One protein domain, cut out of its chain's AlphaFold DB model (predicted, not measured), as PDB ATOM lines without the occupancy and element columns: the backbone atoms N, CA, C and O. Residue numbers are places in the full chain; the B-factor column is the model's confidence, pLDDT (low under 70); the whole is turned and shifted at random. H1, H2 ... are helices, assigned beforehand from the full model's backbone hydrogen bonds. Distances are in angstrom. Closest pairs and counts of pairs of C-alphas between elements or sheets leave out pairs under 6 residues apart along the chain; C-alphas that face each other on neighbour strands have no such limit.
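Overview. This is residues 124 to 194 of the 338 residues of the protein "Retrotrans_gag domain-containing protein" of Ananas comosus var. bracteatus (UniProt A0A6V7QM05). Two helices, H2 and H4, meet at the start of H4 and splay from there, with H1 to one side of this pair and H3 making a V with H2 on the other. The stretch 173 to 180 folds back from the far end of H3 to H4. The 71 printed residues have four named helices, H1 to H4 in order, and no named strand; the class is all helix. The whole is compact, radius of gyration of the C-alphas 12.2 A, spans 36 by 28 by 19 A.

Arrangement. Start with H1, residues 124 to 139, close but not clearly touching H2, residues 144 to 154: the closest C-alphas, Phe 137 and Lys 147, are 7.6 A apart. H2 and H3, residues 157 to 172, are close but not clearly touching, at a steep tilt of 42 degrees, opposite ways; their closest C-alphas, Lys 152 and Leu 160, are 7.2 A apart. H4, residues 181 to 192, touches H2 with residues 181 to 184 alone; the closest C-alphas, Val 148 and Trp 181, are 5.4 A apart, at a tilt of 36 degrees, only just steep, the same way. H1 and H4 are close but not clearly touching, at a shallow tilt of 11 degrees, opposite ways; the closest C-alphas, Tyr 126 and Phe 192, are 7.1 A apart. H3 and H4 are near each other; H1 and H3 are apart. In H1, H2, H3 and H4 every O i to N i+4 pair is within hydrogen-bond range.

Along the chain. Find C-alpha 124 at (137.092, 185.392, 159.173); from there H1 runs 22.6 A to C-alpha 139. H2 spans 15.7 A, H3 23.3 A and H4 15.8 A, ending at C-alpha 192, (142.505, 177.477, 156.612).

Size, cuts and confidence. The two C-alphas farthest apart, Trp 139 and Arg 172, are 36.3 A apart. The printed part has no cut, no link is long, and no printed residue is under 70 in pLDDT.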
ATOM      1  N   GLU A 124     137.207 184.288 158.215       84.25
ATOM      2  CA  GLU A 124     137.092 185.392 159.173       84.25
ATOM      3  C   GLU A 124     137.243 184.904 160.624       84.25
ATOM      4  O   GLU A 124     138.077 185.428 161.357       84.25
ATOM      5  N   ASP A 125     136.555 183.823 161.003       86.88
ATOM      6  CA  ASP A 125     136.661 183.224 162.340       86.88
ATOM      7  C   ASP A 125     138.090 182.751 162.657       86.88
ATOM      8  O   ASP A 125     138.559 182.839 163.793       86.88
ATOM      9  N   TYR A 126     138.796 182.221 161.649       89.88
ATOM     10  CA  TYR A 126     140.196 181.826 161.795       89.88
ATOM     11  C   TYR A 126     141.090 183.041 162.083       89.88
ATOM     12  O   TYR A 126     141.946 182.965 162.967       89.88
ATOM     13  N   LEU A 127     140.888 184.153 161.369       89.31
ATOM     14  CA  LEU A 127     141.655 185.385 161.571       89.31
ATOM     15  C   LEU A 127     141.365 186.019 162.931       89.31
ATOM     16  O   LEU A 127     142.292 186.473 163.595       89.31
ATOM     17  N   ASP A 128     140.112 186.003 163.375       89.44
ATOM     18  CA  ASP A 128     139.724 186.549 164.677       89.44
ATOM     19  C   ASP A 128     140.294 185.693 165.825       89.44
ATOM     20  O   ASP A 128     140.782 186.212 166.836       89.44
ATOM     21  N   TRP A 129     140.328 184.368 165.647       92.38
ATOM     22  CA  TRP A 129     141.010 183.454 166.565       92.38
ATOM     23  C   TRP A 129     142.532 183.665 166.588       92.38
ATOM     24  O   TRP A 129     143.141 183.658 167.659       92.38
ATOM     25  N   GLU A 130     143.154 183.876 165.427       92.56
ATOM     26  CA  GLU A 130     144.579 184.197 165.327       92.56
ATOM     27  C   GLU A 130     144.907 185.530 166.007       92.56
ATOM     28  O   GLU A 130     145.841 185.585 166.805       92.56
ATOM     29  N   ALA A 131     144.117 186.579 165.763       91.31
ATOM     30  CA  ALA A 131     144.275 187.871 166.423       91.31
ATOM     31  C   ALA A 131     144.157 187.734 167.950       91.31
ATOM     32  O   ALA A 131     144.979 188.270 168.690       91.31
ATOM     33  N   SER A 132     143.208 186.922 168.426       91.69
ATOM     34  CA  SER A 132     143.054 186.621 169.856       91.69
ATOM     35  C   SER A 132     144.290 185.930 170.453       91.69
ATOM     36  O   SER A 132     144.635 186.166 171.612       91.69
ATOM     37  N   LEU A 133     144.973 185.073 169.681       92.81
ATOM     38  CA  LEU A 133     146.238 184.460 170.093       92.81
ATOM     39  C   LEU A 133     147.380 185.474 170.158       92.81
ATOM     40  O   LEU A 133     148.162 185.420 171.105       92.81
ATOM     41  N   GLU A 134     147.476 186.382 169.188       92.75
ATOM     42  CA  GLU A 134     148.495 187.438 169.188       92.75
ATOM     43  C   GLU A 134     148.344 188.346 170.409       92.75
ATOM     44  O   GLU A 134     149.297 188.507 171.169       92.75
ATOM     45  N   THR A 135     147.126 188.826 170.681       90.06
ATOM     46  CA  THR A 135     146.834 189.618 171.886       90.06
ATOM     47  C   THR A 135     147.158 188.844 173.167       90.06
ATOM     48  O   THR A 135     147.679 189.405 174.128       90.06
ATOM     49  N   TYR A 136     146.907 187.531 173.197       89.69
ATOM     50  CA  TYR A 136     147.274 186.700 174.345       89.69
ATOM     51  C   TYR A 136     148.793 186.578 174.529       89.69
ATOM     52  O   TYR A 136     149.275 186.601 175.661       89.69
ATOM     53  N   PHE A 137     149.557 186.437 173.444       90.50
ATOM     54  CA  PHE A 137     151.019 186.368 173.502       90.50
ATOM     55  C   PHE A 137     151.672 187.714 173.813       90.50
ATOM     56  O   PHE A 137     152.762 187.727 174.385       90.50
ATOM     57  N   GLU A 138     151.012 188.817 173.470       89.31
ATOM     58  CA  GLU A 138     151.386 190.165 173.895       89.31
ATOM     59  C   GLU A 138     151.150 190.350 175.397       89.31
ATOM     60  O   GLU A 138     152.062 190.749 176.119       89.31
ATOM     61  N   TRP A 139     149.973 189.956 175.895       85.50
ATOM     62  CA  TRP A 139     149.659 189.988 177.326       85.50
ATOM     63  C   TRP A 139     150.573 189.073 178.153       85.50
ATOM     64  O   TRP A 139     150.992 189.425 179.256       85.50
ATOM     65  N   LYS A 140     150.890 187.885 177.628       84.94
ATOM     66  CA  LYS A 140     151.756 186.904 178.282       84.94
ATOM     67  C   LYS A 140     152.912 186.518 177.366       84.94
ATOM     68  O   LYS A 140     152.806 185.522 176.643       84.94
ATOM     69  N   PRO A 141     154.046 187.235 177.451       86.56
ATOM     70  CA  PRO A 141     155.239 186.907 176.690       86.56
ATOM     71  C   PRO A 141     155.698 185.468 176.961       86.56
ATOM     72  O   PRO A 141     155.891 185.041 178.102       86.56
ATOM     73  N   MET A 142     155.875 184.693 175.893       86.50
ATOM     74  CA  MET A 142     156.335 183.305 175.947       86.50
ATOM     75  C   MET A 142     157.455 183.076 174.938       86.50
ATOM     76  O   MET A 142     157.473 183.686 173.872       86.50
ATOM     77  N   VAL A 143     158.346 182.130 175.239       89.25
ATOM     78  CA  VAL A 143     159.297 181.620 174.242       89.25
ATOM     79  C   VAL A 143     158.556 180.928 173.097       89.25
ATOM     80  O   VAL A 143     157.496 180.324 173.296       89.25
ATOM     81  N   GLU A 144     159.134 180.991 171.903       90.94
ATOM     82  CA  GLU A 144     158.518 180.525 170.660       90.94
ATOM     83  C   GLU A 144     158.045 179.060 170.722       90.94
ATOM     84  O   GLU A 144     156.913 178.765 170.323       90.94
ATOM     85  N   GLU A 145     158.812 178.142 171.332       85.94
ATOM     86  CA  GLU A 145     158.370 176.742 171.434       85.94
ATOM     87  C   GLU A 145     157.136 176.575 172.332       85.94
ATOM     88  O   GLU A 145     156.296 175.697 172.092       85.94
ATOM     89  N   ARG A 146     157.006 177.415 173.370       86.25
ATOM     90  CA  ARG A 146     155.836 177.405 174.261       86.25
ATOM     91  C   ARG A 146     154.605 177.955 173.552       86.25
ATOM     92  O   ARG A 146     153.539 177.367 173.726       86.25
ATOM     93  N   LYS A 147     154.747 178.986 172.709       90.81
ATOM     94  CA  LYS A 147     153.649 179.478 171.860       90.81
ATOM     95  C   LYS A 147     153.122 178.363 170.958       90.81
ATOM     96  O   LYS A 147     151.933 178.058 170.989       90.81
ATOM     97  N   VAL A 148     154.007 177.660 170.242       90.19
ATOM     98  CA  VAL A 148     153.620 176.531 169.370       90.19
ATOM     99  C   VAL A 148     152.899 175.425 170.149       90.19
ATOM    100  O   VAL A 148     151.909 174.857 169.670       90.19
ATOM    101  N   LEU A 149     153.366 175.101 171.358       89.62
ATOM    102  CA  LEU A 149     152.697 174.122 172.215       89.62
ATOM    103  C   LEU A 149     151.312 174.605 172.664       89.62
ATOM    104  O   LEU A 149     150.367 173.815 172.636       89.62
ATOM    105  N   PHE A 150     151.192 175.875 173.048       88.56
ATOM    106  CA  PHE A 150     149.932 176.488 173.454       88.56
ATOM    107  C   PHE A 150     148.906 176.450 172.321       88.56
ATOM    108  O   PHE A 150     147.812 175.917 172.505       88.56
ATOM    109  N   VAL A 151     149.281 176.894 171.116       91.75
ATOM    110  CA  VAL A 151     148.376 176.857 169.961       91.75
ATOM    111  C   VAL A 151     147.947 175.430 169.650       91.75
ATOM    112  O   VAL A 151     146.762 175.159 169.485       91.75
ATOM    113  N   LYS A 152     148.879 174.470 169.673       89.25
ATOM    114  CA  LYS A 152     148.551 173.046 169.500       89.25
ATOM    115  C   LYS A 152     147.485 172.555 170.494       89.25
ATOM    116  O   LYS A 152     146.706 171.680 170.120       89.25
ATOM    117  N   LEU A 153     147.468 173.045 171.736       88.38
ATOM    118  CA  LEU A 153     146.465 172.661 172.742       88.38
ATOM    119  C   LEU A 153     145.075 173.240 172.439       88.38
ATOM    120  O   LEU A 153     144.073 172.588 172.756       88.38
ATOM    121  N   LYS A 154     145.036 174.419 171.807       90.81
ATOM    122  CA  LYS A 154     143.822 175.119 171.362       90.81
ATOM    123  C   LYS A 154     143.243 174.579 170.055       90.81
ATOM    124  O   LYS A 154     142.064 174.772 169.788       90.81
ATOM    125  N   LEU A 155     144.020 173.836 169.266       90.56
ATOM    126  CA  LEU A 155     143.487 173.111 168.111       90.56
ATOM    127  C   LEU A 155     142.628 171.919 168.563       90.56
ATOM    128  O   LEU A 155     143.096 171.037 169.289       90.56
ATOM    129  N   LYS A 156     141.398 171.845 168.059       91.81
ATOM    130  CA  LYS A 156     140.435 170.753 168.261       91.81
ATOM    131  C   LYS A 156     139.949 170.207 166.917       91.81
ATOM    132  O   LYS A 156     140.297 170.725 165.858       91.81
ATOM    133  N   GLY A 157     139.184 169.116 166.958       91.56
ATOM    134  CA  GLY A 157     138.501 168.564 165.784       91.56
ATOM    135  C   GLY A 157     139.412 168.349 164.567       91.56
ATOM    136  O   GLY A 157     140.480 167.732 164.670       91.56
ATOM    137  N   ALA A 158     138.981 168.876 163.418       91.06
ATOM    138  CA  ALA A 158     139.684 168.763 162.142       91.06
ATOM    139  C   ALA A 158     141.049 169.469 162.167       91.06
ATOM    140  O   ALA A 158     142.026 168.941 161.627       91.06
ATOM    141  N   ALA A 159     141.162 170.609 162.857       92.00
ATOM    142  CA  ALA A 159     142.424 171.340 162.946       92.00
ATOM    143  C   ALA A 159     143.514 170.550 163.683       92.00
ATOM    144  O   ALA A 159     144.668 170.498 163.245       92.00
ATOM    145  N   LEU A 160     143.153 169.855 164.765       92.19
ATOM    146  CA  LEU A 160     144.097 169.004 165.492       92.19
ATOM    147  C   LEU A 160     144.559 167.806 164.649       92.19
ATOM    148  O   LEU A 160     145.738 167.438 164.686       92.19
ATOM    149  N   GLN A 161     143.644 167.187 163.898       91.94
ATOM    150  CA  GLN A 161     143.969 166.082 162.991       91.94
ATOM    151  C   GLN A 161     144.920 166.539 161.881       91.94
ATOM    152  O   GLN A 161     145.943 165.894 161.634       91.94
ATOM    153  N   TRP A 162     144.639 167.694 161.276       93.38
ATOM    154  CA  TRP A 162     145.525 168.323 160.304       93.38
ATOM    155  C   TRP A 162     146.929 168.560 160.879       93.38
ATOM    156  O   TRP A 162     147.928 168.188 160.258       93.38
ATOM    157  N   TRP A 163     147.027 169.096 162.098       93.62
ATOM    158  CA  TRP A 163     148.319 169.354 162.732       93.62
ATOM    159  C   TRP A 163     149.124 168.072 162.986       93.62
ATOM    160  O   TRP A 163     150.343 168.042 162.791       93.62
ATOM    161  N   LYS A 164     148.459 166.980 163.391       92.25
ATOM    162  CA  LYS A 164     149.100 165.659 163.522       92.25
ATOM    163  C   LYS A 164     149.685 165.196 162.184       92.25
ATOM    164  O   LYS A 164     150.874 164.879 162.138       92.25
ATOM    165  N   ARG A 165     148.902 165.285 161.102       92.38
ATOM    166  CA  ARG A 165     149.332 164.937 159.738       92.38
ATOM    167  C   ARG A 165     150.561 165.734 159.295       92.38
ATOM    168  O   ARG A 165     151.509 165.150 158.776       92.38
ATOM    169  N   ILE A 166     150.589 167.047 159.535       92.94
ATOM    170  CA  ILE A 166     151.738 167.900 159.184       92.94
ATOM    171  C   ILE A 166     153.007 167.472 159.930       92.94
ATOM    172  O   ILE A 166     154.078 167.392 159.324       92.94
ATOM    173  N   LYS A 167     152.912 167.165 161.229       91.75
ATOM    174  CA  LYS A 167     154.073 166.694 162.002       91.75
ATOM    175  C   LYS A 167     154.608 165.363 161.481       91.75
ATOM    176  O   LYS A 167     155.819 165.222 161.325       91.75
ATOM    177  N   GLU A 168     153.726 164.411 161.191       91.25
ATOM    178  CA  GLU A 168     154.106 163.103 160.643       91.25
ATOM    179  C   GLU A 168     154.757 163.240 159.267       91.25
ATOM    180  O   GLU A 168     155.830 162.685 159.028       91.25
ATOM    181  N   GLN A 169     154.162 164.042 158.383       90.62
ATOM    182  CA  GLN A 169     154.704 164.309 157.055       90.62
ATOM    183  C   GLN A 169     156.105 164.930 157.127       90.62
ATOM    184  O   GLN A 169     157.000 164.508 156.399       90.62
ATOM    185  N   ARG A 170     156.328 165.899 158.023       91.81
ATOM    186  CA  ARG A 170     157.656 166.504 158.213       91.81
ATOM    187  C   ARG A 170     158.674 165.513 158.763       91.81
ATOM    188  O   ARG A 170     159.800 165.501 158.277       91.81
ATOM    189  N   SER A 171     158.268 164.671 159.715       90.38
ATOM    190  CA  SER A 171     159.124 163.616 160.266       90.38
ATOM    191  C   SER A 171     159.563 162.629 159.184       90.38
ATOM    192  O   SER A 171     160.739 162.292 159.116       90.38
ATOM    193  N   ARG A 172     158.644 162.209 158.303       91.31
ATOM    194  CA  ARG A 172     158.956 161.328 157.160       91.31
ATOM    195  C   ARG A 172     159.895 161.984 156.150       91.31
ATOM    196  O   ARG A 172     160.700 161.303 155.535       91.31
ATOM    197  N   GLN A 173     159.800 163.302 155.990       91.69
ATOM    198  CA  GLN A 173     160.672 164.088 155.112       91.69
ATOM    199  C   GLN A 173     162.012 164.474 155.765       91.69
ATOM    200  O   GLN A 173     162.760 165.242 155.165       91.69
ATOM    201  N   GLY A 174     162.298 164.030 156.997       87.00
ATOM    202  CA  GLY A 174     163.521 164.397 157.724       87.00
ATOM    203  C   GLY A 174     163.635 165.891 158.055       87.00
ATOM    204  O   GLY A 174     164.722 166.387 158.335       87.00
ATOM    205  N   LYS A 175     162.527 166.644 158.004       90.38
ATOM    206  CA  LYS A 175     162.521 168.092 158.252       90.38
ATOM    207  C   LYS A 175     162.458 168.387 159.746       90.38
ATOM    208  O   LYS A 175     161.757 167.707 160.494       90.38
ATOM    209  N   GLN A 176     163.096 169.485 160.154       85.81
ATOM    210  CA  GLN A 176     163.029 169.985 161.529       85.81
ATOM    211  C   GLN A 176     161.585 170.243 161.980       85.81
ATOM    212  O   GLN A 176     160.704 170.575 161.168       85.81
ATOM    213  N   LYS A 177     161.347 170.085 163.287       87.19
ATOM    214  CA  LYS A 177     160.060 170.397 163.922       87.19
ATOM    215  C   LYS A 177     159.770 171.895 163.786       87.19
ATOM    216  O   LYS A 177     160.681 172.707 163.684       87.19
ATOM    217  N   ILE A 178     158.489 172.246 163.753       89.94
ATOM    218  CA  ILE A 178     158.065 173.649 163.762       89.94
ATOM    219  C   ILE A 178     158.240 174.150 165.198       89.94
ATOM    220  O   ILE A 178     157.547 173.654 166.085       89.94
ATOM    221  N   SER A 179     159.201 175.047 165.421       88.31
ATOM    222  CA  SER A 179     159.542 175.604 166.740       88.31
ATOM    223  C   SER A 179     159.084 177.048 166.935       88.31
ATOM    224  O   SER A 179     159.003 177.484 168.074       88.31
ATOM    225  N   THR A 180     158.750 177.765 165.858       92.94
ATOM    226  CA  THR A 180     158.301 179.161 165.917       92.94
ATOM    227  C   THR A 180     156.823 179.307 165.606       92.94
ATOM    228  O   THR A 180     156.275 178.590 164.755       92.94
ATOM    229  N   TRP A 181     156.182 180.255 166.289       93.81
ATOM    230  CA  TRP A 181     154.785 180.599 166.066       93.81
ATOM    231  C   TRP A 181     154.573 181.087 164.632       93.81
ATOM    232  O   TRP A 181     153.696 180.580 163.942       93.81
ATOM    233  N   GLU A 182     155.464 181.934 164.122       93.88
ATOM    234  CA  GLU A 182     155.372 182.477 162.763       93.88
ATOM    235  C   GLU A 182     155.406 181.389 161.668       93.88
ATOM    236  O   GLU A 182     154.648 181.410 160.692       93.88
ATOM    237  N   HIS A 183     156.223 180.346 161.857       94.00
ATOM    238  CA  HIS A 183     156.243 179.212 160.932       94.00
ATOM    239  C   HIS A 183     154.962 178.372 161.040       94.00
ATOM    240  O   HIS A 183     154.483 177.841 160.033       94.00
ATOM    241  N   MET A 184     154.403 178.224 162.246       94.12
ATOM    242  CA  MET A 184     153.116 177.556 162.448       94.12
ATOM    243  C   MET A 184     151.975 178.346 161.796       94.12
ATOM    244  O   MET A 184     151.192 177.745 161.059       94.12
ATOM    245  N   LYS A 185     151.942 179.669 161.978       93.44
ATOM    246  CA  LYS A 185     150.999 180.607 161.359       93.44
ATOM    247  C   LYS A 185     151.002 180.494 159.839       93.44
ATOM    248  O   LYS A 185     149.973 180.202 159.245       93.44
ATOM    249  N   THR A 186     152.180 180.524 159.211       92.88
ATOM    250  CA  THR A 186     152.308 180.330 157.752       92.88
ATOM    251  C   THR A 186     151.672 179.015 157.270       92.88
ATOM    252  O   THR A 186     151.152 178.925 156.156       92.88
ATOM    253  N   LYS A 187     151.735 177.943 158.074       92.06
ATOM    254  CA  LYS A 187     151.096 176.659 157.739       92.06
ATOM    255  C   LYS A 187     149.590 176.682 157.971       92.06
ATOM    256  O   LYS A 187     148.883 176.065 157.181       92.06
ATOM    257  N   LEU A 188     149.135 177.356 159.023       92.00
ATOM    258  CA  LEU A 188     147.720 177.541 159.320       92.00
ATOM    259  C   LEU A 188     147.040 178.374 158.227       92.00
ATOM    260  O   LEU A 188     146.067 177.893 157.657       92.00
ATOM    261  N   HIS A 189     147.622 179.513 157.834       91.12
ATOM    262  CA  HIS A 189     147.152 180.343 156.714       91.12
ATOM    263  C   HIS A 189     146.953 179.511 155.453       91.12
ATOM    264  O   HIS A 189     145.865 179.468 154.900       91.12
ATOM    265  N   LYS A 190     147.971 178.744 155.050       89.62
ATOM    266  CA  LYS A 190     147.900 177.900 153.844       89.62
ATOM    267  C   LYS A 190     146.835 176.804 153.892       89.62
ATOM    268  O   LYS A 190     146.519 176.247 152.846       89.62
ATOM    269  N   GLN A 191     146.372 176.411 155.076       89.81
ATOM    270  CA  GLN A 191     145.377 175.352 155.229       89.81
ATOM    271  C   GLN A 191     143.958 175.895 155.389       89.81
ATOM    272  O   GLN A 191     143.027 175.258 154.898       89.81
ATOM    273  N   PHE A 192     143.800 176.980 156.148       88.62
ATOM    274  CA  PHE A 192     142.505 177.477 156.612       88.62
ATOM    275  C   PHE A 192     142.068 178.772 155.925       88.62
ATOM    276  O   PHE A 192     140.895 179.117 156.018       88.62
ATOM    277  N   LEU A 193     142.961 179.449 155.196       87.25
ATOM    278  CA  LEU A 193     142.587 180.548 154.313       87.25
ATOM    279  C   LEU A 193     142.494 180.046 152.866       87.25
ATOM    280  O   LEU A 193     143.413 179.365 152.394       87.25
ATOM    281  N   PRO A 194     141.414 180.385 152.143       84.31
ATOM    282  CA  PRO A 194     141.375 180.258 150.693       84.31
ATOM    283  C   PRO A 194     142.569 180.973 150.051       84.31
ATOM    284  O   PRO A 194     142.978 182.042 150.507       84.31
TER     285      PRO A 194